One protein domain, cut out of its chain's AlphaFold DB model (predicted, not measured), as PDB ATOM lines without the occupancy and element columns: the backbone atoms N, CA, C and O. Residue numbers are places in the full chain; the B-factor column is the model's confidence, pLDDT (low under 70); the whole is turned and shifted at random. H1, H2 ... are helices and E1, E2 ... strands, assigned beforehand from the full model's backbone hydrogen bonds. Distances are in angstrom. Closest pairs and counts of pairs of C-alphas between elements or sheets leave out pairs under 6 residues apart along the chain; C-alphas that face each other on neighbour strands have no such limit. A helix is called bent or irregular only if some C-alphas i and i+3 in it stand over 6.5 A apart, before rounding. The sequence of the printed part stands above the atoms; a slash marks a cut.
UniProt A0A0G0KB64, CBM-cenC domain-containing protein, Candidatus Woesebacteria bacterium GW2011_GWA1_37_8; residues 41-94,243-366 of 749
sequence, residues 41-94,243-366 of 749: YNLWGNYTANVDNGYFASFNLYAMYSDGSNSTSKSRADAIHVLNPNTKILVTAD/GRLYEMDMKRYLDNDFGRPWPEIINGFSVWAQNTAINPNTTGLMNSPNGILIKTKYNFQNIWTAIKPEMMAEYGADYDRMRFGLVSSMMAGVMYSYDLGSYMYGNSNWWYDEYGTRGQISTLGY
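What this domain is: This is residues 41 to 94 and 243 to 366 of the 749 residues of the protein "CBM-cenC domain-containing protein" of Candidatus Woesebacteria bacterium GW2011_GWA1_37_8 (UniProt A0A0G0KB64). Two small parallel sheets, E1 E2 E3 and E4 E5 E6, meet along E1 and E6 and together make an open trough, U-shaped in cross-section, whose rims are E3 and E4. H1, H2, H4 and H7 lie outside the trough, the kinked H5 and H6 lie beyond the last residues of E5, and residues 351 to 366, with no named element, run on the side away from the opening. The printed part has 178 residues, with seven named helices and six named strands in the order E1 H1 E2 H2 E3 E4 H3 H4 E5 H5 H6 H7 E6; the class is mixed, helices and strands. It is compact, with a radius of gyration of the C-alphas of 16.1 A, and rounded, spanning 43 by 42 by 34 A.

Where its parts are: Find C-alpha 41 at (50.876, -27.437, -26.323); there E1 begins, residues 41 to 45. H1, residues 53 to 57, E2, residues 61 to 64, and H2, residues 71 to 83 and 18.6 A long, come next. E3, residues 88 to 92, runs 13.3 A. Past the cut, look for C-alpha 243 at (56.182, -37.930, -23.778), where E4, residues 243 to 246, begins. H3 is residues 249 to 254, H4 residues 262 to 276 over 20.2 A, and E5 residues 284 to 287. H5, residues 291 to 306, is irregular: C-alphas 297 and 300 are 9.5 A apart, with a kink of 89 degrees near residue 299. H6, residues 309 to 316, and H7, residues 319 to 332 and 19.8 A long, lead to E6, residues 335 to 338, which ends at C-alpha 338, (48.980, -22.941, -19.275).

How they stand to each other: Begin with E1 and E2, parallel at 5 degrees, where N 42 and O 61 are within hydrogen-bond range at 2.9 A. E2 and E3 are parallel at 29 degrees, with N 62 and O 88 at 2.8 A. H1 only grazes this sheet with residues 56 to 57 and touches H2, closest at the C-alphas of Ala 57 and Ile 80, 5.2 A. H2 makes two layers with the sheet, at a height over the sheet of 10.3 A. E1, H1, E2 and E2, H2, E3 are strand-helix-strand units, parallel neighbour strands joined through a helix, with right-handed crossovers. The closest C-alphas of E1 and E6 are those of Tyr 41 and Ser 337, 5.4 A. In the second sheet, E4 and E5 are parallel at 15 degrees, with N 246 and O 284 at 2.9 A; E5 and E6 are parallel at 23 degrees, with N 285 and O 335 at 2.8 A. H4 and H7 lie on the same face of it, in two layers, at heights over the sheet of 10.5 A and 8.4 A. They touch at Ser 270 and Ala 332, their closest C-alphas, 4.6 A, through residues 328 to 332 of H7 alone. H3 grazes this sheet; H3 and H4, a helical hairpin, only just touch, with 3 pairs of C-alphas within 8 A, the closest those of Asp 249 and Ile 265, 7.0 A. E4, H3 H4, E5, with a right-handed crossover, and E5, H5 H6 H7, E6 are strand-helix-strand units too. H5 is apart from H6, and H6 and H7 meet only through their link. Every O i to N i+4 pair is within hydrogen-bond range in H1, H2, H3, H4, H6 and H7; in H5, 7 of 12 are.

The domain as a whole: The two C-alphas farthest apart are those of Ser 71 and Pro 261, 45.5 A. Residues 95 to 242 are not printed, and C-alphas 94 and 243 are 16.7 A apart across this cut. Of the links that are printed whole, none is long. Residues 339 to 366 hold no named element. The mean pLDDT of the printed part is 87.2; residues 258 to 259, 342, 344 and 346 are under 70.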
ATOM      1  N   TYR A  41      51.920 -26.479 -26.005       91.81
ATOM      2  CA  TYR A  41      50.876 -27.437 -26.323       91.81
ATOM      3  C   TYR A  41      49.555 -27.084 -25.643       91.81
ATOM      4  O   TYR A  41      49.529 -26.430 -24.602       91.81
ATOM      5  N   ASN A  42      48.455 -27.523 -26.247       91.94
ATOM      6  CA  ASN A  42      47.112 -27.396 -25.698       91.94
ATOM      7  C   ASN A  42      46.606 -28.785 -25.278       91.94
ATOM      8  O   ASN A  42      46.572 -29.706 -26.100       91.94
ATOM      9  N   LEU A  43      46.240 -28.938 -24.001       88.88
ATOM     10  CA  LEU A  43      45.736 -30.191 -23.436       88.88
ATOM     11  C   LEU A  43      44.206 -30.210 -23.422       88.88
ATOM     12  O   LEU A  43      43.595 -29.387 -22.752       88.88
ATOM     13  N   TRP A  44      43.601 -31.174 -24.110       84.19
ATOM     14  CA  TRP A  44      42.153 -31.413 -24.180       84.19
ATOM     15  C   TRP A  44      41.299 -30.204 -24.575       84.19
ATOM     16  O   TRP A  44      40.143 -30.090 -24.165       84.19
ATOM     17  N   GLY A  45      41.817 -29.323 -25.431       81.19
ATOM     18  CA  GLY A  45      40.996 -28.267 -26.016       81.19
ATOM     19  C   GLY A  45      39.811 -28.865 -26.765       81.19
ATOM     20  O   GLY A  45      39.958 -29.815 -27.547       81.19
ATOM     21  N   ASN A  46      38.619 -28.330 -26.517       78.06
ATOM     22  CA  ASN A  46      37.402 -28.880 -27.089       78.06
ATOM     23  C   ASN A  46      37.353 -28.617 -28.605       78.06
ATOM     24  O   ASN A  46      37.387 -27.473 -29.055       78.06
ATOM     25  N   TYR A  47      37.214 -29.676 -29.404       70.62
ATOM     26  CA  TYR A  47      37.152 -29.585 -30.868       70.62
ATOM     27  C   TYR A  47      35.890 -28.886 -31.394       70.62
ATOM     28  O   TYR A  47      35.844 -28.490 -32.556       70.62
ATOM     29  N   THR A  48      34.869 -28.745 -30.544       71.75
ATOM     30  CA  THR A  48      33.643 -27.979 -30.826       71.75
ATOM     31  C   THR A  48      33.721 -26.531 -30.346       71.75
ATOM     32  O   THR A  48      32.770 -25.773 -30.542       71.75
ATOM     33  N   ALA A  49      34.831 -26.122 -29.721       71.50
ATOM     34  CA  ALA A  49      35.009 -24.747 -29.284       71.50
ATOM     35  C   ALA A  49      34.918 -23.796 -30.488       71.50
ATOM     36  O   ALA A  49      35.507 -24.046 -31.542       71.50
ATOM     37  N   ASN A  50      34.205 -22.679 -30.316       76.81
ATOM     38  CA  ASN A  50      34.103 -21.621 -31.325       76.81
ATOM     39  C   ASN A  50      35.387 -20.775 -31.357       76.81
ATOM     40  O   ASN A  50      35.394 -19.588 -31.041       76.81
ATOM     41  N   VAL A  51      36.494 -21.441 -31.657       81.44
ATOM     42  CA  VAL A  51      37.845 -20.896 -31.714       81.44
ATOM     43  C   VAL A  51      38.356 -21.123 -33.129       81.44
ATOM     44  O   VAL A  51      38.006 -22.114 -33.774       81.44
ATOM     45  N   ASP A  52      39.173 -20.215 -33.642       85.94
ATOM     46  CA  ASP A  52      39.717 -20.334 -34.994       85.94
ATOM     47  C   ASP A  52      40.722 -21.501 -35.125       85.94
ATOM     48  O   ASP A  52      41.390 -21.874 -34.159       85.94
ATOM     49  N   ASN A  53      40.841 -22.089 -36.321       90.06
ATOM     50  CA  ASN A  53      41.812 -23.158 -36.594       90.06
ATOM     51  C   ASN A  53      43.258 -22.671 -36.431       90.06
ATOM     52  O   ASN A  53      44.099 -23.418 -35.933       90.06
ATOM     53  N   GLY A  54      43.542 -21.415 -36.793       90.25
ATOM     54  CA  GLY A  54      44.857 -20.796 -36.663       90.25
ATOM     55  C   GLY A  54      45.346 -20.737 -35.220       90.25
ATOM     56  O   GLY A  54      46.544 -20.852 -34.977       90.25
ATOM     57  N   TYR A  55      44.435 -20.653 -34.243       90.00
ATOM     58  CA  TYR A  55      44.795 -20.755 -32.827       90.00
ATOM     59  C   TYR A  55      45.417 -22.117 -32.506       90.00
ATOM     60  O   TYR A  55      46.528 -22.162 -31.992       90.00
ATOM     61  N   PHE A  56      44.752 -23.223 -32.858       91.06
ATOM     62  CA  PHE A  56      45.283 -24.564 -32.583       91.06
ATOM     63  C   PHE A  56      46.493 -24.912 -33.459       91.06
ATOM     64  O   PHE A  56      47.414 -25.568 -32.984       91.06
ATOM     65  N   ALA A  57      46.540 -24.405 -34.694       92.12
ATOM     66  CA  ALA A  57      47.712 -24.508 -35.565       92.12
ATOM     67  C   ALA A  57      48.938 -23.754 -35.018       92.12
ATOM     68  O   ALA A  57      50.062 -24.004 -35.448       92.12
ATOM     69  N   SER A  58      48.737 -22.846 -34.056       91.44
ATOM     70  CA  SER A  58      49.819 -22.142 -33.364       91.44
ATOM     71  C   SER A  58      50.355 -22.913 -32.146       91.44
ATOM     72  O   SER A  58      51.144 -22.370 -31.384       91.44
ATOM     73  N   PHE A  59      49.953 -24.169 -31.937       92.75
ATOM     74  CA  PHE A  59      50.583 -25.052 -30.954       92.75
ATOM     75  C   PHE A  59      51.448 -26.094 -31.658       92.75
ATOM     76  O   PHE A  59      51.116 -26.577 -32.742       92.75
ATOM     77  N   ASN A  60      52.546 -26.494 -31.018       93.38
ATOM     78  CA  ASN A  60      53.366 -27.602 -31.509       93.38
ATOM     79  C   ASN A  60      52.646 -28.950 -31.298       93.38
ATOM     80  O   ASN A  60      52.847 -29.894 -32.060       93.38
ATOM     81  N   LEU A  61      51.796 -29.037 -30.268       93.62
ATOM     82  CA  LEU A  61      50.973 -30.203 -29.959       93.62
ATOM     83  C   LEU A  61      49.574 -29.766 -29.500       93.62
ATOM     84  O   LEU A  61      49.425 -28.904 -28.639       93.62
ATOM     85  N   TYR A  62      48.547 -30.400 -30.043       93.62
ATOM     86  CA  TYR A  62      47.161 -30.240 -29.640       93.62
ATOM     87  C   TYR A  62      46.586 -31.612 -29.284       93.62
ATOM     88  O   TYR A  62      46.307 -32.432 -30.155       93.62
ATOM     89  N   ALA A  63      46.415 -31.871 -27.989       92.44
ATOM     90  CA  ALA A  63      45.650 -33.017 -27.525       92.44
ATOM     91  C   ALA A  63      44.167 -32.641 -27.559       92.44
ATOM     92  O   ALA A  63      43.692 -31.849 -26.756       92.44
ATOM     93  N   MET A  64      43.437 -33.178 -28.520       91.06
ATOM     94  CA  MET A  64      42.030 -32.900 -28.738       91.06
ATOM     95  C   MET A  64      41.171 -33.765 -27.814       91.06
ATOM     96  O   MET A  64      41.363 -34.978 -27.755       91.06
ATOM     97  N   TYR A  65      40.174 -33.170 -27.150       88.06
ATOM     98  CA  TYR A  65      39.177 -33.935 -26.389       88.06
ATOM     99  C   TYR A  65      38.188 -34.639 -27.333       88.06
ATOM    100  O   TYR A  65      37.065 -34.190 -27.550       88.06
ATOM    101  N   SER A  66      38.641 -35.708 -27.984       87.69
ATOM    102  CA  SER A  66      37.888 -36.507 -28.953       87.69
ATOM    103  C   SER A  66      38.419 -37.935 -28.950       87.69
ATOM    104  O   SER A  66      39.605 -38.132 -28.733       87.69
ATOM    105  N   ASP A  67      37.574 -38.911 -29.279       85.88
ATOM    106  CA  ASP A  67      37.981 -40.301 -29.532       85.88
ATOM    107  C   ASP A  67      38.491 -40.544 -30.974       85.88
ATOM    108  O   ASP A  67      38.763 -41.680 -31.369       85.88
ATOM    109  N   GLY A  68      38.550 -39.491 -31.800       88.25
ATOM    110  CA  GLY A  68      39.022 -39.535 -33.188       88.25
ATOM    111  C   GLY A  68      38.080 -40.202 -34.196       88.25
ATOM    112  O   GLY A  68      38.450 -40.379 -35.357       88.25
ATOM    113  N   SER A  69      36.860 -40.586 -33.804       84.62
ATOM    114  CA  SER A  69      35.953 -41.315 -34.700       84.62
ATOM    115  C   SER A  69      35.002 -40.411 -35.497       84.62
ATOM    116  O   SER A  69      34.658 -40.742 -36.640       84.62
ATOM    117  N   ASN A  70      34.617 -39.262 -34.935       87.12
ATOM    118  CA  ASN A  70      33.615 -38.364 -35.512       87.12
ATOM    119  C   ASN A  70      34.160 -37.486 -36.661       87.12
ATOM    120  O   ASN A  70      35.350 -37.200 -36.746       87.12
ATOM    121  N   SER A  71      33.284 -37.063 -37.580       90.75
ATOM    122  CA  SER A  71      33.676 -36.281 -38.765       90.75
ATOM    123  C   SER A  71      34.127 -34.856 -38.438       90.75
ATOM    124  O   SER A  71      34.952 -34.301 -39.164       90.75
ATOM    125  N   THR A  72      33.612 -34.261 -37.360       91.00
ATOM    126  CA  THR A  72      33.954 -32.896 -36.944       91.00
ATOM    127  C   THR A  72      35.401 -32.809 -36.470       91.00
ATOM    128  O   THR A  72      36.128 -31.930 -36.923       91.00
ATOM    129  N   SER A  73      35.850 -33.736 -35.616       92.12
ATOM    130  CA  SER A  73      37.236 -33.784 -35.137       92.12
ATOM    131  C   SER A  73      38.220 -34.059 -36.270       92.12
ATOM    132  O   SER A  73      39.245 -33.390 -36.353       92.12
ATOM    133  N   LYS A  74      37.869 -34.960 -37.197       94.50
ATOM    134  CA  LYS A  74      38.656 -35.235 -38.412       94.50
ATOM    135  C   LYS A  74      38.808 -33.994 -39.292       94.50
ATOM    136  O   LYS A  74      39.921 -33.580 -39.587       94.50
ATOM    137  N   SER A  75      37.692 -33.334 -39.614       94.00
ATOM    138  CA  SER A  75      37.696 -32.115 -40.440       94.00
ATOM    139  C   SER A  75      38.483 -30.978 -39.781       94.00
ATOM    140  O   SER A  75      39.139 -30.191 -40.461       94.00
ATOM    141  N   ARG A  76      38.418 -30.882 -38.448       93.56
ATOM    142  CA  ARG A  76      39.183 -29.910 -37.663       93.56
ATOM    143  C   ARG A  76      40.681 -30.193 -37.741       93.56
ATOM    144  O   ARG A  76      41.446 -29.259 -37.963       93.56
ATOM    145  N   ALA A  77      41.083 -31.451 -37.569       95.56
ATOM    146  CA  ALA A  77      42.478 -31.858 -37.662       95.56
ATOM    147  C   ALA A  77      43.054 -31.563 -39.055       95.56
ATOM    148  O   ALA A  77      44.063 -30.868 -39.151       95.56
ATOM    149  N   ASP A  78      42.335 -31.942 -40.115       95.81
ATOM    150  CA  ASP A  78      42.727 -31.648 -41.498       95.81
ATOM    151  C   ASP A  78      42.901 -30.142 -41.733       95.81
ATOM    152  O   ASP A  78      43.898 -29.701 -42.303       95.81
ATOM    153  N   ALA A  79      41.953 -29.327 -41.263       95.31
ATOM    154  CA  ALA A  79      42.026 -27.879 -41.423       95.31
ATOM    155  C   ALA A  79      43.214 -27.258 -40.668       95.31
ATOM    156  O   ALA A  79      43.809 -26.296 -41.150       95.31
ATOM    157  N   ILE A  80      43.577 -27.807 -39.506       94.38
ATOM    158  CA  ILE A  80      44.767 -27.389 -38.758       94.38
ATOM    159  C   ILE A  80      46.039 -27.806 -39.500       94.38
ATOM    160  O   ILE A  80      46.921 -26.970 -39.666       94.38
ATOM    161  N   HIS A  81      46.131 -29.041 -40.001       94.50
ATOM    162  CA  HIS A  81      47.303 -29.514 -40.751       94.50
ATOM    163  C   HIS A  81      47.517 -28.767 -42.070       94.50
ATOM    164  O   HIS A  81      48.660 -28.578 -42.480       94.50
ATOM    165  N   VAL A  82      46.446 -28.287 -42.713       95.31
ATOM    166  CA  VAL A  82      46.547 -27.388 -43.878       95.31
ATOM    167  C   VAL A  82      47.227 -26.069 -43.506       95.31
ATOM    168  O   VAL A  82      48.010 -25.546 -44.297       95.31
ATOM    169  N   LEU A  83      46.939 -25.527 -42.319       93.62
ATOM    170  CA  LEU A  83      47.570 -24.298 -41.836       93.62
ATOM    171  C   LEU A  83      49.003 -24.561 -41.363       93.62
ATOM    172  O   LEU A  83      49.914 -23.830 -41.741       93.62
ATOM    173  N   ASN A  84      49.200 -25.605 -40.556       91.81
ATOM    174  CA  ASN A  84      50.487 -26.002 -40.003       91.81
ATOM    175  C   ASN A  84      50.651 -27.537 -40.009       91.81
ATOM    176  O   ASN A  84      50.180 -28.205 -39.085       91.81
ATOM    177  N   PRO A  85      51.380 -28.115 -40.980       90.00
ATOM    178  CA  PRO A  85      51.625 -29.559 -41.022       90.00
ATOM    179  C   PRO A  85      52.562 -30.055 -39.904       90.00
ATOM    180  O   PRO A  85      52.704 -31.263 -39.709       90.00
ATOM    181  N   ASN A  86      53.215 -29.148 -39.165       89.56
ATOM    182  CA  ASN A  86      54.098 -29.504 -38.052       89.56
ATOM    183  C   ASN A  86      53.355 -29.631 -36.715       89.56
ATOM    184  O   ASN A  86      53.880 -30.271 -35.803       89.56
ATOM    185  N   THR A  87      52.141 -29.081 -36.587       92.06
ATOM    186  CA  THR A  87      51.314 -29.269 -35.388       92.06
ATOM    187  C   THR A  87      50.933 -30.737 -35.253       92.06
ATOM    188  O   THR A  87      50.294 -31.304 -36.138       92.06
ATOM    189  N   LYS A  88      51.291 -31.353 -34.124       94.38
ATOM    190  CA  LYS A  88      50.839 -32.707 -33.803       94.38
ATOM    191  C   LYS A  88      49.473 -32.686 -33.165       94.38
ATOM    192  O   LYS A  88      49.248 -31.927 -32.230       94.38
ATOM    193  N   ILE A  89      48.578 -33.539 -33.637       95.06
ATOM    194  CA  ILE A  89      47.206 -33.611 -33.148       95.06
ATOM    195  C   ILE A  89      46.970 -34.997 -32.567       95.06
ATOM    196  O   ILE A  89      47.058 -36.001 -33.275       95.06
ATOM    197  N   LEU A  90      46.682 -35.059 -31.269       95.19
ATOM    198  CA  LEU A  90      46.381 -36.308 -30.572       95.19
ATOM    199  C   LEU A  90      44.899 -36.381 -30.231       95.19
ATOM    200  O   LEU A  90      44.259 -35.357 -30.019       95.19
ATOM    201  N   VAL A  91      44.376 -37.596 -30.127       93.12
ATOM    202  CA  VAL A  91      43.019 -37.879 -29.639       93.12
ATOM    203  C   VAL A  91      43.084 -38.605 -28.298       93.12
ATOM    204  O   VAL A  91      44.066 -39.293 -28.013       93.12
ATOM    205  N   THR A  92      42.073 -38.442 -27.453       90.12
ATOM    206  CA  THR A  92      42.019 -39.069 -26.130       90.12
ATOM    207  C   THR A  92      41.843 -40.585 -26.251       90.12
ATOM    208  O   THR A  92      41.016 -41.073 -27.024       90.12
ATOM    209  N   ALA A  93      42.625 -41.332 -25.473       89.94
ATOM    210  CA  ALA A  93      42.515 -42.773 -25.311       89.94
ATOM    211  C   ALA A  93      42.277 -43.122 -23.831       89.94
ATOM    212  O   ALA A  93      43.220 -43.243 -23.045       89.94
ATOM    213  N   ASP A  94      41.008 -43.319 -23.470       85.19
ATOM    214  CA  ASP A  94      40.555 -43.620 -22.105       85.19
ATOM    215  C   ASP A  94      40.779 -45.087 -21.731       85.19
ATOM    216  O   ASP A  94      39.870 -45.916 -21.696       85.19
ATOM    217  N   GLY A 243      56.091 -39.004 -24.747       91.25
ATOM    218  CA  GLY A 243      56.182 -37.930 -23.778       91.25
ATOM    219  C   GLY A 243      55.336 -38.181 -22.545       91.25
ATOM    220  O   GLY A 243      54.348 -38.916 -22.583       91.25
ATOM    221  N   ARG A 244      55.760 -37.547 -21.455       90.88
ATOM    222  CA  ARG A 244      55.028 -37.477 -20.191       90.88
ATOM    223  C   ARG A 244      54.461 -36.073 -20.023       90.88
ATOM    224  O   ARG A 244      55.172 -35.102 -20.279       90.88
ATOM    225  N   LEU A 245      53.245 -35.983 -19.503       90.94
ATOM    226  CA  LEU A 245      52.736 -34.750 -18.920       90.94
ATOM    227  C   LEU A 245      53.148 -34.652 -17.444       90.94
ATOM    228  O   LEU A 245      52.821 -35.523 -16.640       90.94
ATOM    229  N   TYR A 246      53.861 -33.586 -17.092       90.12
ATOM    230  CA  TYR A 246      54.036 -33.140 -15.713       90.12
ATOM    231  C   TYR A 246      52.891 -32.199 -15.351       90.12
ATOM    232  O   TYR A 246      52.958 -30.996 -15.604       90.12
ATOM    233  N   GLU A 247      51.814 -32.775 -14.824       85.50
ATOM    234  CA  GLU A 247      50.556 -32.065 -14.588       85.50
ATOM    235  C   GLU A 247      50.617 -31.131 -13.367       85.50
ATOM    236  O   GLU A 247      50.147 -29.994 -13.435       85.50
ATOM    237  N   MET A 248      51.213 -31.583 -12.256       83.50
ATOM    238  CA  MET A 248      51.095 -30.888 -10.965       83.50
ATOM    239  C   MET A 248      52.390 -30.272 -10.439       83.50
ATOM    240  O   MET A 248      52.315 -29.409  -9.568       83.50
ATOM    241  N   ASP A 249      53.566 -30.692 -10.908       87.38
ATOM    242  CA  ASP A 249      54.852 -30.355 -10.279       87.38
ATOM    243  C   ASP A 249      55.095 -28.840 -10.166       87.38
ATOM    244  O   ASP A 249      55.395 -28.342  -9.080       87.38
ATOM    245  N   MET A 250      54.897 -28.088 -11.257       89.31
ATOM    246  CA  MET A 250      55.105 -26.633 -11.248       89.31
ATOM    247  C   MET A 250      54.066 -25.911 -10.392       89.31
ATOM    248  O   MET A 250      54.395 -25.025  -9.605       89.31
ATOM    249  N   LYS A 251      52.804 -26.332 -10.497       87.50
ATOM    250  CA  LYS A 251      51.714 -25.792  -9.687       87.50
ATOM    251  C   LYS A 251      51.978 -26.003  -8.192       87.50
ATOM    252  O   LYS A 251      51.815 -25.070  -7.415       87.50
ATOM    253  N   ARG A 252      52.385 -27.211  -7.792       86.00
ATOM    254  CA  ARG A 252      52.691 -27.580  -6.399       86.00
ATOM    255  C   ARG A 252      53.862 -26.787  -5.834       86.00
ATOM    256  O   ARG A 252      53.795 -26.357  -4.688       86.00
ATOM    257  N   TYR A 253      54.896 -26.553  -6.642       87.69
ATOM    258  CA  TYR A 253      55.998 -25.668  -6.269       87.69
ATOM    259  C   TYR A 253      55.506 -24.240  -5.985       87.69
ATOM    260  O   TYR A 253      55.777 -23.700  -4.916       87.69
ATOM    261  N   LEU A 254      54.721 -23.660  -6.898       88.81
ATOM    262  CA  LEU A 254      54.250 -22.274  -6.790       88.81
ATOM    263  C   LEU A 254      53.165 -22.059  -5.725       88.81
ATOM    264  O   LEU A 254      53.086 -20.982  -5.142       88.81
ATOM    265  N   ASP A 255      52.336 -23.070  -5.461       85.88
ATOM    266  CA  ASP A 255      51.315 -23.036  -4.404       85.88
ATOM    267  C   ASP A 255      51.881 -23.401  -3.021       85.88
ATOM    268  O   ASP A 255      51.142 -23.369  -2.037       85.88
ATOM    269  N   ASN A 256      53.174 -23.752  -2.933       79.00
ATOM    270  CA  ASN A 256      53.804 -24.297  -1.726       79.00
ATOM    271  C   ASN A 256      53.038 -25.526  -1.172       79.00
ATOM    272  O   ASN A 256      52.917 -25.723   0.036       79.00
ATOM    273  N   ASP A 257      52.495 -26.343  -2.079       72.25
ATOM    274  CA  ASP A 257      51.618 -27.483  -1.801       72.25
ATOM    275  C   ASP A 257      52.361 -28.786  -2.125       72.25
ATOM    276  O   ASP A 257      52.288 -29.300  -3.240       72.25
ATOM    277  N   PHE A 258      53.137 -29.299  -1.161       60.97
ATOM    278  CA  PHE A 258      53.991 -30.491  -1.333       60.97
ATOM    279  C   PHE A 258      55.039 -30.357  -2.460       60.97
ATOM    280  O   PHE A 258      55.347 -31.325  -3.162       60.97
ATOM    281  N   GLY A 259      55.585 -29.151  -2.642       63.00
ATOM    282  CA  GLY A 259      56.597 -28.858  -3.653       63.00
ATOM    283  C   GLY A 259      57.916 -29.613  -3.447       63.00
ATOM    284  O   GLY A 259      58.288 -30.004  -2.344       63.00
ATOM    285  N   ARG A 260      58.638 -29.814  -4.546       75.75
ATOM    286  CA  ARG A 260      60.078 -30.106  -4.555       75.75
ATOM    287  C   ARG A 260      60.805 -28.804  -4.886       75.75
ATOM    288  O   ARG A 260      60.197 -27.934  -5.507       75.75
ATOM    289  N   PRO A 261      62.075 -28.630  -4.507       79.75
ATOM    290  CA  PRO A 261      62.836 -27.460  -4.931       79.75
ATOM    291  C   PRO A 261      62.891 -27.391  -6.465       79.75
ATOM    292  O   PRO A 261      63.017 -28.419  -7.135       79.75
ATOM    293  N   TRP A 262      62.818 -26.182  -7.022       88.00
ATOM    294  CA  TRP A 262      62.779 -25.975  -8.471       88.00
ATOM    295  C   TRP A 262      63.919 -26.683  -9.232       88.00
ATOM    296  O   TRP A 262      63.617 -27.378 -10.205       88.00
ATOM    297  N   PRO A 263      65.194 -26.654  -8.780       82.50
ATOM    298  CA  PRO A 263      66.267 -27.384  -9.462       82.50
ATOM    299  C   PRO A 263      66.018 -28.897  -9.576       82.50
ATOM    300  O   PRO A 263      66.342 -29.502 -10.596       82.50
ATOM    301  N   GLU A 264      65.399 -29.520  -8.565       82.69
ATOM    302  CA  GLU A 264      65.042 -30.943  -8.618       82.69
ATOM    303  C   GLU A 264      63.972 -31.203  -9.682       82.69
ATOM    304  O   GLU A 264      64.080 -32.157 -10.455       82.69
ATOM    305  N   ILE A 265      62.949 -30.347  -9.715       87.25
ATOM    306  CA  ILE A 265      61.839 -30.432 -10.665       87.25
ATOM    307  C   ILE A 265      62.380 -30.382 -12.100       87.25
ATOM    308  O   ILE A 265      62.132 -31.281 -12.904       87.25
ATOM    309  N   ILE A 266      63.200 -29.375 -12.398       88.50
ATOM    310  CA  ILE A 266      63.773 -29.156 -13.731       88.50
ATOM    311  C   ILE A 266      64.739 -30.256 -14.133       88.50
ATOM    312  O   ILE A 266      64.733 -30.677 -15.294       88.50
ATOM    313  N   ASN A 267      65.542 -30.756 -13.195       83.56
ATOM    314  CA  ASN A 267      66.398 -31.901 -13.457       83.56
ATOM    315  C   ASN A 267      65.565 -33.132 -13.838       83.56
ATOM    316  O   ASN A 267      65.849 -33.776 -14.845       83.56
ATOM    317  N   GLY A 268      64.489 -33.420 -13.098       84.19
ATOM    318  CA  GLY A 268      63.576 -34.519 -13.414       84.19
ATOM    319  C   GLY A 268      62.991 -34.412 -14.825       84.19
ATOM    320  O   GLY A 268      62.997 -35.393 -15.572       84.19
ATOM    321  N   PHE A 269      62.555 -33.212 -15.216       89.00
ATOM    322  CA  PHE A 269      62.025 -32.946 -16.557       89.00
ATOM    323  C   PHE A 269      63.095 -33.129 -17.637       89.00
ATOM    324  O   PHE A 269      62.848 -33.771 -18.658       89.00
ATOM    325  N   SER A 270      64.296 -32.603 -17.391       86.31
ATOM    326  CA  SER A 270      65.432 -32.675 -18.314       86.31
ATOM    327  C   SER A 270      65.875 -34.120 -18.532       86.31
ATOM    328  O   SER A 270      66.035 -34.549 -19.671       86.31
ATOM    329  N   VAL A 271      66.018 -34.897 -17.453       83.31
ATOM    330  CA  VAL A 271      66.390 -36.316 -17.512       83.31
ATOM    331  C   VAL A 271      65.356 -37.102 -18.304       83.31
ATOM    332  O   VAL A 271      65.735 -37.883 -19.176       83.31
ATOM    333  N   TRP A 272      64.065 -36.873 -18.054       85.94
ATOM    334  CA  TRP A 272      63.019 -37.517 -18.837       85.94
ATOM    335  C   TRP A 272      63.147 -37.180 -20.320       85.94
ATOM    336  O   TRP A 272      63.181 -38.074 -21.169       85.94
ATOM    337  N   ALA A 273      63.220 -35.886 -20.629       84.94
ATOM    338  CA  ALA A 273      63.228 -35.416 -22.001       84.94
ATOM    339  C   ALA A 273      64.448 -35.925 -22.781       84.94
ATOM    340  O   ALA A 273      64.323 -36.231 -23.961       84.94
ATOM    341  N   GLN A 274      65.601 -36.042 -22.122       81.31
ATOM    342  CA  GLN A 274      66.862 -36.412 -22.761       81.31
ATOM    343  C   GLN A 274      67.099 -37.923 -22.839       81.31
ATOM    344  O   GLN A 274      67.740 -38.395 -23.780       81.31
ATOM    345  N   ASN A 275      66.630 -38.683 -21.845       79.62
ATOM    346  CA  ASN A 275      67.060 -40.070 -21.651       79.62
ATOM    347  C   ASN A 275      65.921 -41.094 -21.679       79.62
ATOM    348  O   ASN A 275      66.203 -42.283 -21.831       79.62
ATOM    349  N   THR A 276      64.667 -40.657 -21.547       83.06
ATOM    350  CA  THR A 276      63.530 -41.561 -21.324       83.06
ATOM    351  C   THR A 276      62.552 -41.600 -22.495       83.06
ATOM    352  O   THR A 276      62.067 -42.674 -22.831       83.06
ATOM    353  N   ALA A 277      62.247 -40.458 -23.110       82.75
ATOM    354  CA  ALA A 277      61.212 -40.348 -24.139       82.75
ATOM    355  C   ALA A 277      61.594 -40.989 -25.492       82.75
ATOM    356  O   ALA A 277      62.737 -40.889 -25.945       82.75
ATOM    357  N   ILE A 278      60.612 -41.580 -26.185       89.38
ATOM    358  CA  ILE A 278      60.731 -41.952 -27.606       89.38
ATOM    359  C   ILE A 278      60.578 -40.719 -28.500       89.38
ATOM    360  O   ILE A 278      59.739 -39.857 -28.255       89.38
ATOM    361  N   ASN A 279      61.335 -40.672 -29.599       86.25
ATOM    362  CA  ASN A 279      61.165 -39.637 -30.615       86.25
ATOM    363  C   ASN A 279      59.941 -39.886 -31.524       86.25
ATOM    364  O   ASN A 279      59.716 -41.021 -31.943       86.25
ATOM    365  N   PRO A 280      59.195 -38.834 -31.901       88.69
ATOM    366  CA  PRO A 280      59.407 -37.456 -31.474       88.69
ATOM    367  C   PRO A 280      59.050 -37.235 -30.002       88.69
ATOM    368  O   PRO A 280      58.033 -37.751 -29.546       88.69
ATOM    369  N   ASN A 281      59.871 -36.465 -29.283       89.25
ATOM    370  CA  ASN A 281      59.608 -36.142 -27.881       89.25
ATOM    371  C   ASN A 281      58.413 -35.176 -27.778       89.25
ATOM    372  O   ASN A 281      58.399 -34.131 -28.438       89.25
ATOM    373  N   THR A 282      57.420 -35.537 -26.961       92.06
ATOM    374  CA  THR A 282      56.211 -34.736 -26.692       92.06
ATOM    375  C   THR A 282      56.024 -34.386 -25.219       92.06
ATOM    376  O   THR A 282      54.940 -33.971 -24.830       92.06
ATOM    377  N   THR A 283      57.049 -34.558 -24.383       92.00
ATOM    378  CA  THR A 283      56.972 -34.263 -22.949       92.00
ATOM    379  C   THR A 283      56.562 -32.816 -22.714       92.00
ATOM    380  O   THR A 283      57.180 -31.889 -23.245       92.00
ATOM    381  N   GLY A 284      55.537 -32.642 -21.886       91.50
ATOM    382  CA  GLY A 284      54.940 -31.357 -21.565       91.50
ATOM    383  C   GLY A 284      54.951 -31.073 -20.069       91.50
ATOM    384  O   GLY A 284      54.812 -31.969 -19.239       91.50
ATOM    385  N   LEU A 285      55.100 -29.800 -19.735       92.06
ATOM    386  CA  LEU A 285      54.880 -29.238 -18.413       92.06
ATOM    387  C   LEU A 285      53.568 -28.460 -18.428       92.06
ATOM    388  O   LEU A 285      53.420 -27.540 -19.233       92.06
ATOM    389  N   MET A 286      52.660 -28.776 -17.508       90.75
ATOM    390  CA  MET A 286      51.486 -27.949 -17.269       90.75
ATOM    391  C   MET A 286      51.699 -27.043 -16.062       90.75
ATOM    392  O   MET A 286      52.336 -27.400 -15.069       90.75
ATOM    393  N   ASN A 287      51.142 -25.844 -16.152       90.81
ATOM    394  CA  ASN A 287      50.962 -24.960 -15.018       90.81
ATOM    395  C   ASN A 287      49.555 -24.348 -15.076       90.81
ATOM    396  O   ASN A 287      48.861 -24.431 -16.090       90.81
ATOM    397  N   SER A 288      49.139 -23.740 -13.973       89.50
ATOM    398  CA  SER A 288      47.853 -23.063 -13.849       89.50
ATOM    399  C   SER A 288      47.979 -21.813 -12.995       89.50
ATOM    400  O   SER A 288      48.980 -21.678 -12.288       89.50
ATOM    401  N   PRO A 289      46.972 -20.928 -12.971       89.62
ATOM    402  CA  PRO A 289      46.815 -19.935 -11.908       89.62
ATOM    403  C   PRO A 289      46.688 -20.611 -10.531       89.62
ATOM    404  O   PRO A 289      46.602 -21.843 -10.442       89.62
ATOM    405  N   ASN A 290      46.661 -19.822  -9.449       85.38
ATOM    406  CA  ASN A 290      46.520 -20.340  -8.078       85.38
ATOM    407  C   ASN A 290      45.330 -21.312  -7.946       85.38
ATOM    408  O   ASN A 290      44.161 -20.914  -7.923       85.38
ATOM    409  N   GLY A 291      45.642 -22.605  -7.825       76.38
ATOM    410  CA  GLY A 291      44.630 -23.655  -7.847       76.38
ATOM    411  C   GLY A 291      43.915 -23.862  -6.518       76.38
ATOM    412  O   GLY A 291      42.813 -24.406  -6.507       76.38
ATOM    413  N   ILE A 292      44.507 -23.429  -5.400       80.81
ATOM    414  CA  ILE A 292      43.894 -23.550  -4.069       80.81
ATOM    415  C   ILE A 292      42.633 -22.685  -4.004       80.81
ATOM    416  O   ILE A 292      41.575 -23.169  -3.591       80.81
ATOM    417  N   LEU A 293      42.728 -21.435  -4.466       82.50
ATOM    418  CA  LEU A 293      41.591 -20.516  -4.514       82.50
ATOM    419  C   LEU A 293      40.481 -21.062  -5.419       82.50
ATOM    420  O   LEU A 293      39.336 -21.185  -4.989       82.50
ATOM    421  N   ILE A 294      40.835 -21.443  -6.651       83.44
ATOM    422  CA  ILE A 294      39.890 -21.942  -7.659       83.44
ATOM    423  C   ILE A 294      39.146 -23.184  -7.149       83.44
ATOM    424  O   ILE A 294      37.913 -23.218  -7.157       83.44
ATOM    425  N   LYS A 295      39.883 -24.182  -6.639       79.81
ATOM    426  CA  LYS A 295      39.316 -25.427  -6.101       79.81
ATOM    427  C   LYS A 295      38.362 -25.161  -4.942       79.81
ATOM    428  O   LYS A 295      37.290 -25.760  -4.886       79.81
ATOM    429  N   THR A 296      38.755 -24.290  -4.016       85.81
ATOM    430  CA  THR A 296      37.971 -24.009  -2.807       85.81
ATOM    431  C   THR A 296      36.703 -23.229  -3.136       85.81
ATOM    432  O   THR A 296      35.648 -23.516  -2.574       85.81
ATOM    433  N   LYS A 297      36.785 -22.277  -4.074       87.12
ATOM    434  CA  LYS A 297      35.659 -21.428  -4.461       87.12
ATOM    435  C   LYS A 297      34.617 -22.182  -5.281       87.12
ATOM    436  O   LYS A 297      33.440 -22.151  -4.940       87.12
ATOM    437  N   TYR A 298      35.035 -22.848  -6.355       84.62
ATOM    438  CA  TYR A 298      34.096 -23.415  -7.323       84.62
ATOM    439  C   TYR A 298      33.774 -24.879  -7.080       84.62
ATOM    440  O   TYR A 298      32.715 -25.316  -7.509       84.62
ATOM    441  N   ASN A 299      34.638 -25.617  -6.375       77.12
ATOM    442  CA  ASN A 299      34.658 -27.080  -6.342       77.12
ATOM    443  C   ASN A 299      34.760 -27.721  -7.745       77.12
ATOM    444  O   ASN A 299      34.555 -27.086  -8.775       77.12
ATOM    445  N   PHE A 300      35.113 -29.003  -7.797       70.19
ATOM    446  CA  PHE A 300      35.359 -29.689  -9.070       70.19
ATOM    447  C   PHE A 300      34.087 -29.887  -9.918       70.19
ATOM    448  O   PHE A 300      34.156 -29.975 -11.138       70.19
ATOM    449  N   GLN A 301      32.913 -29.951  -9.282       72.75
ATOM    450  CA  GLN A 301      31.645 -30.259  -9.950       72.75
ATOM    451  C   GLN A 301      31.057 -29.037 -10.659       72.75
ATOM    452  O   GLN A 301      30.489 -29.173 -11.741       72.75
ATOM    453  N   ASN A 302      31.204 -27.840 -10.081       75.69
ATOM    454  CA  ASN A 302      30.592 -26.634 -10.642       75.69
ATOM    455  C   ASN A 302      31.536 -25.830 -11.537       75.69
ATOM    456  O   ASN A 302      31.065 -24.956 -12.265       75.69
ATOM    457  N   ILE A 303      32.844 -26.101 -11.510       76.44
ATOM    458  CA  ILE A 303      33.847 -25.245 -12.156       76.44
ATOM    459  C   ILE A 303      33.580 -24.988 -13.645       76.44
ATOM    460  O   ILE A 303      33.699 -23.854 -14.101       76.44
ATOM    461  N   TRP A 304      33.076 -25.997 -14.355       71.62
ATOM    462  CA  TRP A 304      32.747 -25.939 -15.782       71.62
ATOM    463  C   TRP A 304      31.622 -24.962 -16.150       71.62
ATOM    464  O   TRP A 304      31.523 -24.557 -17.304       71.62
ATOM    465  N   THR A 305      30.758 -24.595 -15.199       79.44
ATOM    466  CA  THR A 305      29.598 -23.713 -15.444       79.44
ATOM    467  C   THR A 305      29.595 -22.452 -14.581       79.44
ATOM    468  O   THR A 305      28.904 -21.484 -14.905       79.44
ATOM    469  N   ALA A 306      30.359 -22.447 -13.487       85.56
ATOM    470  CA  ALA A 306      30.339 -21.385 -12.492       85.56
ATOM    471  C   ALA A 306      31.352 -20.261 -12.754       85.56
ATOM    472  O   ALA A 306      31.096 -19.130 -12.339       85.56
ATOM    473  N   ILE A 307      32.475 -20.531 -13.435       87.56
ATOM    474  CA  ILE A 307      33.468 -19.487 -13.730       87.56
ATOM    475  C   ILE A 307      32.928 -18.554 -14.819       87.56
ATOM    476  O   ILE A 307      32.699 -18.957 -15.959       87.56
ATOM    477  N   LYS A 308      32.741 -17.280 -14.465       88.69
ATOM    478  CA  LYS A 308      32.329 -16.223 -15.397       88.69
ATOM    479  C   LYS A 308      33.497 -15.765 -16.288       88.69
ATOM    480  O   LYS A 308      34.649 -15.870 -15.860       88.69
ATOM    481  N   PRO A 309      33.237 -15.221 -17.493       89.38
ATOM    482  CA  PRO A 309      34.286 -14.730 -18.391       89.38
ATOM    483  C   PRO A 309      35.242 -13.717 -17.748       89.38
ATOM    484  O   PRO A 309      36.439 -13.744 -18.019       89.38
ATOM    485  N   GLU A 310      34.740 -12.857 -16.865       92.31
ATOM    486  CA  GLU A 310      35.523 -11.844 -16.154       92.31
ATOM    487  C   GLU A 310      36.515 -12.483 -15.174       92.31
ATOM    488  O   GLU A 310      37.673 -12.074 -15.105       92.31
ATOM    489  N   MET A 311      36.089 -13.540 -14.472       90.50
ATOM    490  CA  MET A 311      36.962 -14.344 -13.612       90.50
ATOM    491  C   MET A 311      37.991 -15.110 -14.446       90.50
ATOM    492  O   MET A 311      39.167 -15.139 -14.098       90.50
ATOM    493  N   MET A 312      37.572 -15.683 -15.578       88.56
ATOM    494  CA  MET A 312      38.464 -16.389 -16.503       88.56
ATOM    495  C   MET A 312      39.571 -15.473 -17.045       88.56
ATOM    496  O   MET A 312      40.737 -15.861 -17.080       88.56
ATOM    497  N   ALA A 313      39.226 -14.244 -17.437       90.81
ATOM    498  CA  ALA A 313      40.200 -13.249 -17.877       90.81
ATOM    499  C   ALA A 313      41.183 -12.883 -16.754       90.81
ATOM    500  O   ALA A 313      42.381 -12.753 -16.992       90.81
ATOM    501  N   GLU A 314      40.688 -12.766 -15.522       91.69
ATOM    502  CA  GLU A 314      41.506 -12.422 -14.364       91.69
ATOM    503  C   GLU A 314      42.433 -13.557 -13.904       91.69
ATOM    504  O   GLU A 314      43.537 -13.299 -13.421       91.69
ATOM    505  N   TYR A 315      42.019 -14.813 -14.074       90.75
ATOM    506  CA  TYR A 315      42.885 -15.973 -13.883       90.75
ATOM    507  C   TYR A 315      43.970 -16.049 -14.963       90.75
ATOM    508  O   TYR A 315      45.126 -16.304 -14.640       90.75
ATOM    509  N   GLY A 316      43.632 -15.733 -16.217       91.56
ATOM    510  CA  GLY A 316      44.601 -15.665 -17.315       91.56
ATOM    511  C   GLY A 316      45.630 -14.537 -17.182       91.56
ATOM    512  O   GLY A 316      46.668 -14.595 -17.840       91.56
ATOM    513  N   ALA A 317      45.372 -13.541 -16.325       93.19
ATOM    514  CA  ALA A 317      46.253 -12.403 -16.058       93.19
ATOM    515  C   ALA A 317      47.327 -12.670 -14.980       93.19
ATOM    516  O   ALA A 317      48.001 -11.738 -14.542       93.19
ATOM    517  N   ASP A 318      47.509 -13.921 -14.548       92.06
ATOM    518  CA  ASP A 318      48.589 -14.342 -13.644       92.06
ATOM    519  C   ASP A 318      49.914 -14.521 -14.421       92.06
ATOM    520  O   ASP A 318      50.458 -15.618 -14.578       92.06
ATOM    521  N   TYR A 319      50.389 -13.412 -15.004       94.75
ATOM    522  CA  TYR A 319      51.469 -13.416 -15.992       94.75
ATOM    523  C   TYR A 319      52.804 -13.909 -15.438       94.75
ATOM    524  O   TYR A 319      53.502 -14.639 -16.133       94.75
ATOM    525  N   ASP A 320      53.152 -13.540 -14.206       93.50
ATOM    526  CA  ASP A 320      54.428 -13.909 -13.583       93.50
ATOM    527  C   ASP A 320      54.522 -15.436 -13.460       93.50
ATOM    528  O   ASP A 320      55.482 -16.066 -13.903       93.50
ATOM    529  N   ARG A 321      53.428 -16.053 -12.999       93.19
ATOM    530  CA  ARG A 321      53.267 -17.504 -12.898       93.19
ATOM    531  C   ARG A 321      53.304 -18.204 -14.256       93.19
ATOM    532  O   ARG A 321      53.917 -19.272 -14.382       93.19
ATOM    533  N   MET A 322      52.655 -17.625 -15.264       95.75
ATOM    534  CA  MET A 322      52.708 -18.129 -16.637       95.75
ATOM    535  C   MET A 322      54.145 -18.083 -17.176       95.75
ATOM    536  O   MET A 322      54.675 -19.114 -17.597       95.75
ATOM    537  N   ARG A 323      54.825 -16.931 -17.087       97.69
ATOM    538  CA  ARG A 323      56.209 -16.766 -17.558       97.69
ATOM    539  C   ARG A 323      57.159 -17.702 -16.827       97.69
ATOM    540  O   ARG A 323      57.980 -18.348 -17.473       97.69
ATOM    541  N   PHE A 324      57.019 -17.846 -15.512       97.44
ATOM    542  CA  PHE A 324      57.842 -18.762 -14.727       97.44
ATOM    543  C   PHE A 324      57.719 -20.210 -15.204       97.44
ATOM    544  O   PHE A 324      58.731 -20.884 -15.406       97.44
ATOM    545  N   GLY A 325      56.494 -20.689 -15.450       96.31
ATOM    546  CA  GLY A 325      56.261 -22.028 -15.997       96.31
ATOM    547  C   GLY A 325      56.790 -22.189 -17.427       96.31
ATOM    548  O   GLY A 325      57.468 -23.177 -17.723       96.31
ATOM    549  N   LEU A 326      56.542 -21.203 -18.294       97.69
ATOM    550  CA  LEU A 326      57.022 -21.193 -19.677       97.69
ATOM    551  C   LEU A 326      58.549 -21.249 -19.727       97.69
ATOM    552  O   LEU A 326      59.121 -22.113 -20.390       97.69
ATOM    553  N   VAL A 327      59.230 -20.372 -18.995       98.12
ATOM    554  CA  VAL A 327      60.692 -20.336 -18.981       98.12
ATOM    555  C   VAL A 327      61.264 -21.583 -18.308       98.12
ATOM    556  O   VAL A 327      62.234 -22.139 -18.815       98.12
ATOM    557  N   SER A 328      60.620 -22.122 -17.271       96.81
ATOM    558  CA  SER A 328      60.978 -23.429 -16.699       96.81
ATOM    559  C   SER A 328      60.946 -24.555 -17.740       96.81
ATOM    560  O   SER A 328      61.873 -25.367 -17.801       96.81
ATOM    561  N   SER A 329      59.930 -24.585 -18.612       95.56
ATOM    562  CA  SER A 329      59.871 -25.557 -19.713       95.56
ATOM    563  C   SER A 329      61.052 -25.398 -20.678       95.56
ATOM    564  O   SER A 329      61.665 -26.389 -21.070       95.56
ATOM    565  N   MET A 330      61.447 -24.156 -20.976       95.69
ATOM    566  CA  MET A 330      62.589 -23.840 -21.834       95.69
ATOM    567  C   MET A 330      63.922 -24.193 -21.171       95.69
ATOM    568  O   MET A 330      64.832 -24.645 -21.862       95.69
ATOM    569  N   MET A 331      64.045 -24.082 -19.844       93.75
ATOM    570  CA  MET A 331      65.222 -24.549 -19.097       93.75
ATOM    571  C   MET A 331      65.368 -26.072 -19.150       93.75
ATOM    572  O   MET A 331      66.476 -26.573 -19.353       93.75
ATOM    573  N   ALA A 332      64.254 -26.796 -19.009       91.25
ATOM    574  CA  ALA A 332      64.211 -28.258 -19.072       91.25
ATOM    575  C   ALA A 332      64.246 -28.812 -20.508       91.25
ATOM    576  O   ALA A 332      64.576 -29.974 -20.743       91.25
ATOM    577  N   GLY A 333      63.906 -27.969 -21.480       90.50
ATOM    578  CA  GLY A 333      63.770 -28.334 -22.877       90.50
ATOM    579  C   GLY A 333      62.461 -29.044 -23.229       90.50
ATOM    580  O   GLY A 333      62.428 -29.663 -24.280       90.50
ATOM    581  N   VAL A 334      61.404 -28.948 -22.422       91.69
ATOM    582  CA  VAL A 334      60.088 -29.590 -22.650       91.69
ATOM    583  C   VAL A 334      59.059 -28.608 -23.232       91.69
ATOM    584  O   VAL A 334      59.346 -27.420 -23.369       91.69
ATOM    585  N   MET A 335      57.872 -29.093 -23.605       93.44
ATOM    586  CA  MET A 335      56.750 -28.255 -24.057       93.44
ATOM    587  C   MET A 335      56.011 -27.635 -22.864       93.44
ATOM    588  O   MET A 335      56.074 -28.170 -21.760       93.44
ATOM    589  N   TYR A 336      55.268 -26.549 -23.075       94.62
ATOM    590  CA  TYR A 336      54.509 -25.866 -22.021       94.62
ATOM    591  C   TYR A 336      53.012 -25.761 -22.311       94.62
ATOM    592  O   TYR A 336      52.618 -25.469 -23.436       94.62
ATOM    593  N   SER A 337      52.189 -25.942 -21.279       92.69
ATOM    594  CA  SER A 337      50.758 -25.632 -21.285       92.69
ATOM    595  C   SER A 337      50.409 -24.769 -20.081       92.69
ATOM    596  O   SER A 337      50.873 -25.018 -18.961       92.69
ATOM    597  N   TYR A 338      49.559 -23.773 -20.316       92.06
ATOM    598  CA  TYR A 338      48.980 -22.941 -19.275       92.06
ATOM    599  C   TYR A 338      47.472 -22.824 -19.473       92.06
ATOM    600  O   TYR A 338      47.004 -22.300 -20.482       92.06
ATOM    601  N   ASP A 339      46.725 -23.333 -18.501       89.06
ATOM    602  CA  ASP A 339      45.261 -23.288 -18.450       89.06
ATOM    603  C   ASP A 339      44.830 -23.328 -16.968       89.06
ATOM    604  O   ASP A 339      45.663 -23.203 -16.074       89.06
ATOM    605  N   LEU A 340      43.561 -23.554 -16.643       82.88
ATOM    606  CA  LEU A 340      43.085 -23.757 -15.271       82.88
ATOM    607  C   LEU A 340      43.539 -25.100 -14.657       82.88
ATOM    608  O   LEU A 340      43.014 -25.521 -13.627       82.88
ATOM    609  N   GLY A 341      44.540 -25.762 -15.243       75.38
ATOM    610  CA  GLY A 341      45.139 -27.000 -14.748       75.38
ATOM    611  C   GLY A 341      44.142 -28.153 -14.718       75.38
ATOM    612  O   GLY A 341      43.258 -28.236 -15.566       75.38
ATOM    613  N   SER A 342      44.237 -28.998 -13.685       68.56
ATOM    614  CA  SER A 342      43.365 -30.166 -13.486       68.56
ATOM    615  C   SER A 342      41.865 -29.838 -13.399       68.56
ATOM    616  O   SER A 342      41.032 -30.734 -13.312       68.56
ATOM    617  N   TYR A 343      41.506 -28.554 -13.313       70.06
ATOM    618  CA  TYR A 343      40.148 -28.109 -13.036       70.06
ATOM    619  C   TYR A 343      39.342 -27.789 -14.295       70.06
ATOM    620  O   TYR A 343      38.144 -28.059 -14.319       70.06
ATOM    621  N   MET A 344      39.977 -27.227 -15.326       69.44
ATOM    622  CA  MET A 344      39.407 -27.085 -16.667       69.44
ATOM    623  C   MET A 344      40.536 -27.138 -17.692       69.44
ATOM    624  O   MET A 344      41.504 -26.389 -17.587       69.44
ATOM    625  N   TYR A 345      40.395 -28.007 -18.691       73.88
ATOM    626  CA  TYR A 345      41.453 -28.283 -19.657       73.88
ATOM    627  C   TYR A 345      41.176 -27.639 -21.012       73.88
ATOM    628  O   TYR A 345      40.065 -27.744 -21.533       73.88
ATOM    629  N   GLY A 346      42.192 -26.986 -21.575       67.75
ATOM    630  CA  GLY A 346      42.306 -26.585 -22.980       67.75
ATOM    631  C   GLY A 346      41.296 -25.562 -23.497       67.75
ATOM    632  O   GLY A 346      41.283 -25.291 -24.699       67.75
ATOM    633  N   ASN A 347      40.449 -25.005 -22.630       72.81
ATOM    634  CA  ASN A 347      39.282 -24.203 -23.008       72.81
ATOM    635  C   ASN A 347      39.395 -22.726 -22.614       72.81
ATOM    636  O   ASN A 347      38.515 -21.937 -22.964       72.81
ATOM    637  N   SER A 348      40.469 -22.326 -21.930       77.75
ATOM    638  CA  SER A 348      40.628 -20.936 -21.490       77.75
ATOM    639  C   SER A 348      40.943 -19.961 -22.630       77.75
ATOM    640  O   SER A 348      40.702 -18.762 -22.509       77.75
ATOM    641  N   ASN A 349      41.426 -20.463 -23.776       84.62
ATOM    642  CA  ASN A 349      41.732 -19.679 -24.984       84.62
ATOM    643  C   ASN A 349      42.703 -18.506 -24.762       84.62
ATOM    644  O   ASN A 349      42.679 -17.521 -25.519       84.62
ATOM    645  N   TRP A 350      43.543 -18.614 -23.732       89.88
ATOM    646  CA  TRP A 350      44.572 -17.640 -23.409       89.88
ATOM    647  C   TRP A 350      45.712 -17.701 -24.424       89.88
ATOM    648  O   TRP A 350      46.066 -18.753 -24.952       89.88
ATOM    649  N   TRP A 351      46.274 -16.536 -24.711       92.38
ATOM    650  CA  TRP A 351      47.439 -16.385 -25.568       92.38
ATOM    651  C   TRP A 351      48.342 -15.334 -24.953       92.38
ATOM    652  O   TRP A 351      47.820 -14.355 -24.424       92.38
ATOM    653  N   TYR A 352      49.653 -15.522 -25.040       95.44
ATOM    654  CA  TYR A 352      50.624 -14.657 -24.386       95.44
ATOM    655  C   TYR A 352      51.635 -14.103 -25.382       95.44
ATOM    656  O   TYR A 352      51.970 -14.785 -26.351       95.44
ATOM    657  N   ASP A 353      52.116 -12.880 -25.148       95.06
ATOM    658  CA  ASP A 353      53.119 -12.233 -26.012       95.06
ATOM    659  C   ASP A 353      54.373 -13.125 -26.157       95.06
ATOM    660  O   ASP A 353      54.986 -13.204 -27.222       95.06
ATOM    661  N   GLU A 354      54.712 -13.872 -25.104       96.88
ATOM    662  CA  GLU A 354      55.839 -14.799 -25.064       96.88
ATOM    663  C   GLU A 354      55.676 -15.999 -26.003       96.88
ATOM    664  O   GLU A 354      56.688 -16.580 -26.383       96.88
ATOM    665  N   TYR A 355      54.454 -16.366 -26.408       94.69
ATOM    666  CA  TYR A 355      54.188 -17.483 -27.331       94.69
ATOM    667  C   TYR A 355      54.424 -17.119 -28.803       94.69
ATOM    668  O   TYR A 355      54.411 -18.000 -29.662       94.69
ATOM    669  N   GLY A 356      54.638 -15.835 -29.103       90.88
ATOM    670  CA  GLY A 356      54.620 -15.299 -30.460       90.88
ATOM    671  C   GLY A 356      53.268 -14.674 -30.804       90.88
ATOM    672  O   GLY A 356      52.432 -14.408 -29.938       90.88
ATOM    673  N   THR A 357      53.031 -14.412 -32.086       88.19
ATOM    674  CA  THR A 357      51.792 -13.760 -32.526       88.19
ATOM    675  C   THR A 357      50.690 -14.793 -32.739       88.19
ATOM    676  O   THR A 357      50.843 -15.743 -33.509       88.19
ATOM    677  N   ARG A 358      49.545 -14.595 -32.077       85.19
ATOM    678  CA  ARG A 358      48.394 -15.507 -32.149       85.19
ATOM    679  C   ARG A 358      47.969 -15.757 -33.595       85.19
ATOM    680  O   ARG A 358      47.671 -14.812 -34.322       85.19
ATOM    681  N   GLY A 359      47.883 -17.025 -33.991       82.62
ATOM    682  CA  GLY A 359      47.468 -17.412 -35.342       82.62
ATOM    683  C   GLY A 359      48.545 -17.234 -36.415       82.62
ATOM    684  O   GLY A 359      48.303 -17.592 -37.565       82.62
ATOM    685  N   GLN A 360      49.728 -16.707 -36.076       84.81
ATOM    686  CA  GLN A 360      50.851 -16.564 -37.001       84.81
ATOM    687  C   GLN A 360      51.903 -17.639 -36.733       84.81
ATOM    688  O   GLN A 360      52.846 -17.455 -35.962       84.81
ATOM    689  N   ILE A 361      51.761 -18.757 -37.437       83.88
ATOM    690  CA  ILE A 361      52.617 -19.946 -37.306       83.88
ATOM    691  C   ILE A 361      54.100 -19.629 -37.534       83.88
ATOM    692  O   ILE A 361      54.960 -20.208 -36.879       83.88
ATOM    693  N   SER A 362      54.413 -18.666 -38.408       81.06
ATOM    694  CA  SER A 362      55.787 -18.225 -38.688       81.06
ATOM    695  C   SER A 362      56.512 -17.631 -37.479       81.06
ATOM    696  O   SER A 362      57.719 -17.426 -37.538       81.06
ATOM    697  N   THR A 363      55.785 -17.314 -36.406       84.00
ATOM    698  CA  THR A 363      56.354 -16.773 -35.169       84.00
ATOM    699  C   THR A 363      56.608 -17.844 -34.109       84.00
ATOM    700  O   THR A 363      57.186 -17.528 -33.074       84.00
ATOM    701  N   LEU A 364      56.224 -19.104 -34.341       88.06
ATOM    702  CA  LEU A 364      56.533 -20.193 -33.414       88.06
ATOM    703  C   LEU A 364      58.028 -20.483 -33.391       88.06
ATOM    704  O   LEU A 364      58.689 -20.491 -34.428       88.06
ATOM    705  N   GLY A 365      58.549 -20.757 -32.198       91.19
ATOM    706  CA  GLY A 365      59.947 -21.137 -32.046       91.19
ATOM    707  C   GLY A 365      60.946 -20.003 -32.308       91.19
ATOM    708  O   GLY A 365      62.112 -20.283 -32.575       91.19
ATOM    709  N   TYR A 366      60.522 -18.734 -32.220       93.94
ATOM    710  CA  TYR A 366      61.327 -17.564 -32.600       93.94
ATOM    711  C   TYR A 366      62.700 -17.453 -31.909       93.94
ATOM    712  O   TYR A 366      63.605 -16.829 -32.465       93.94
TER     713      TYR A 366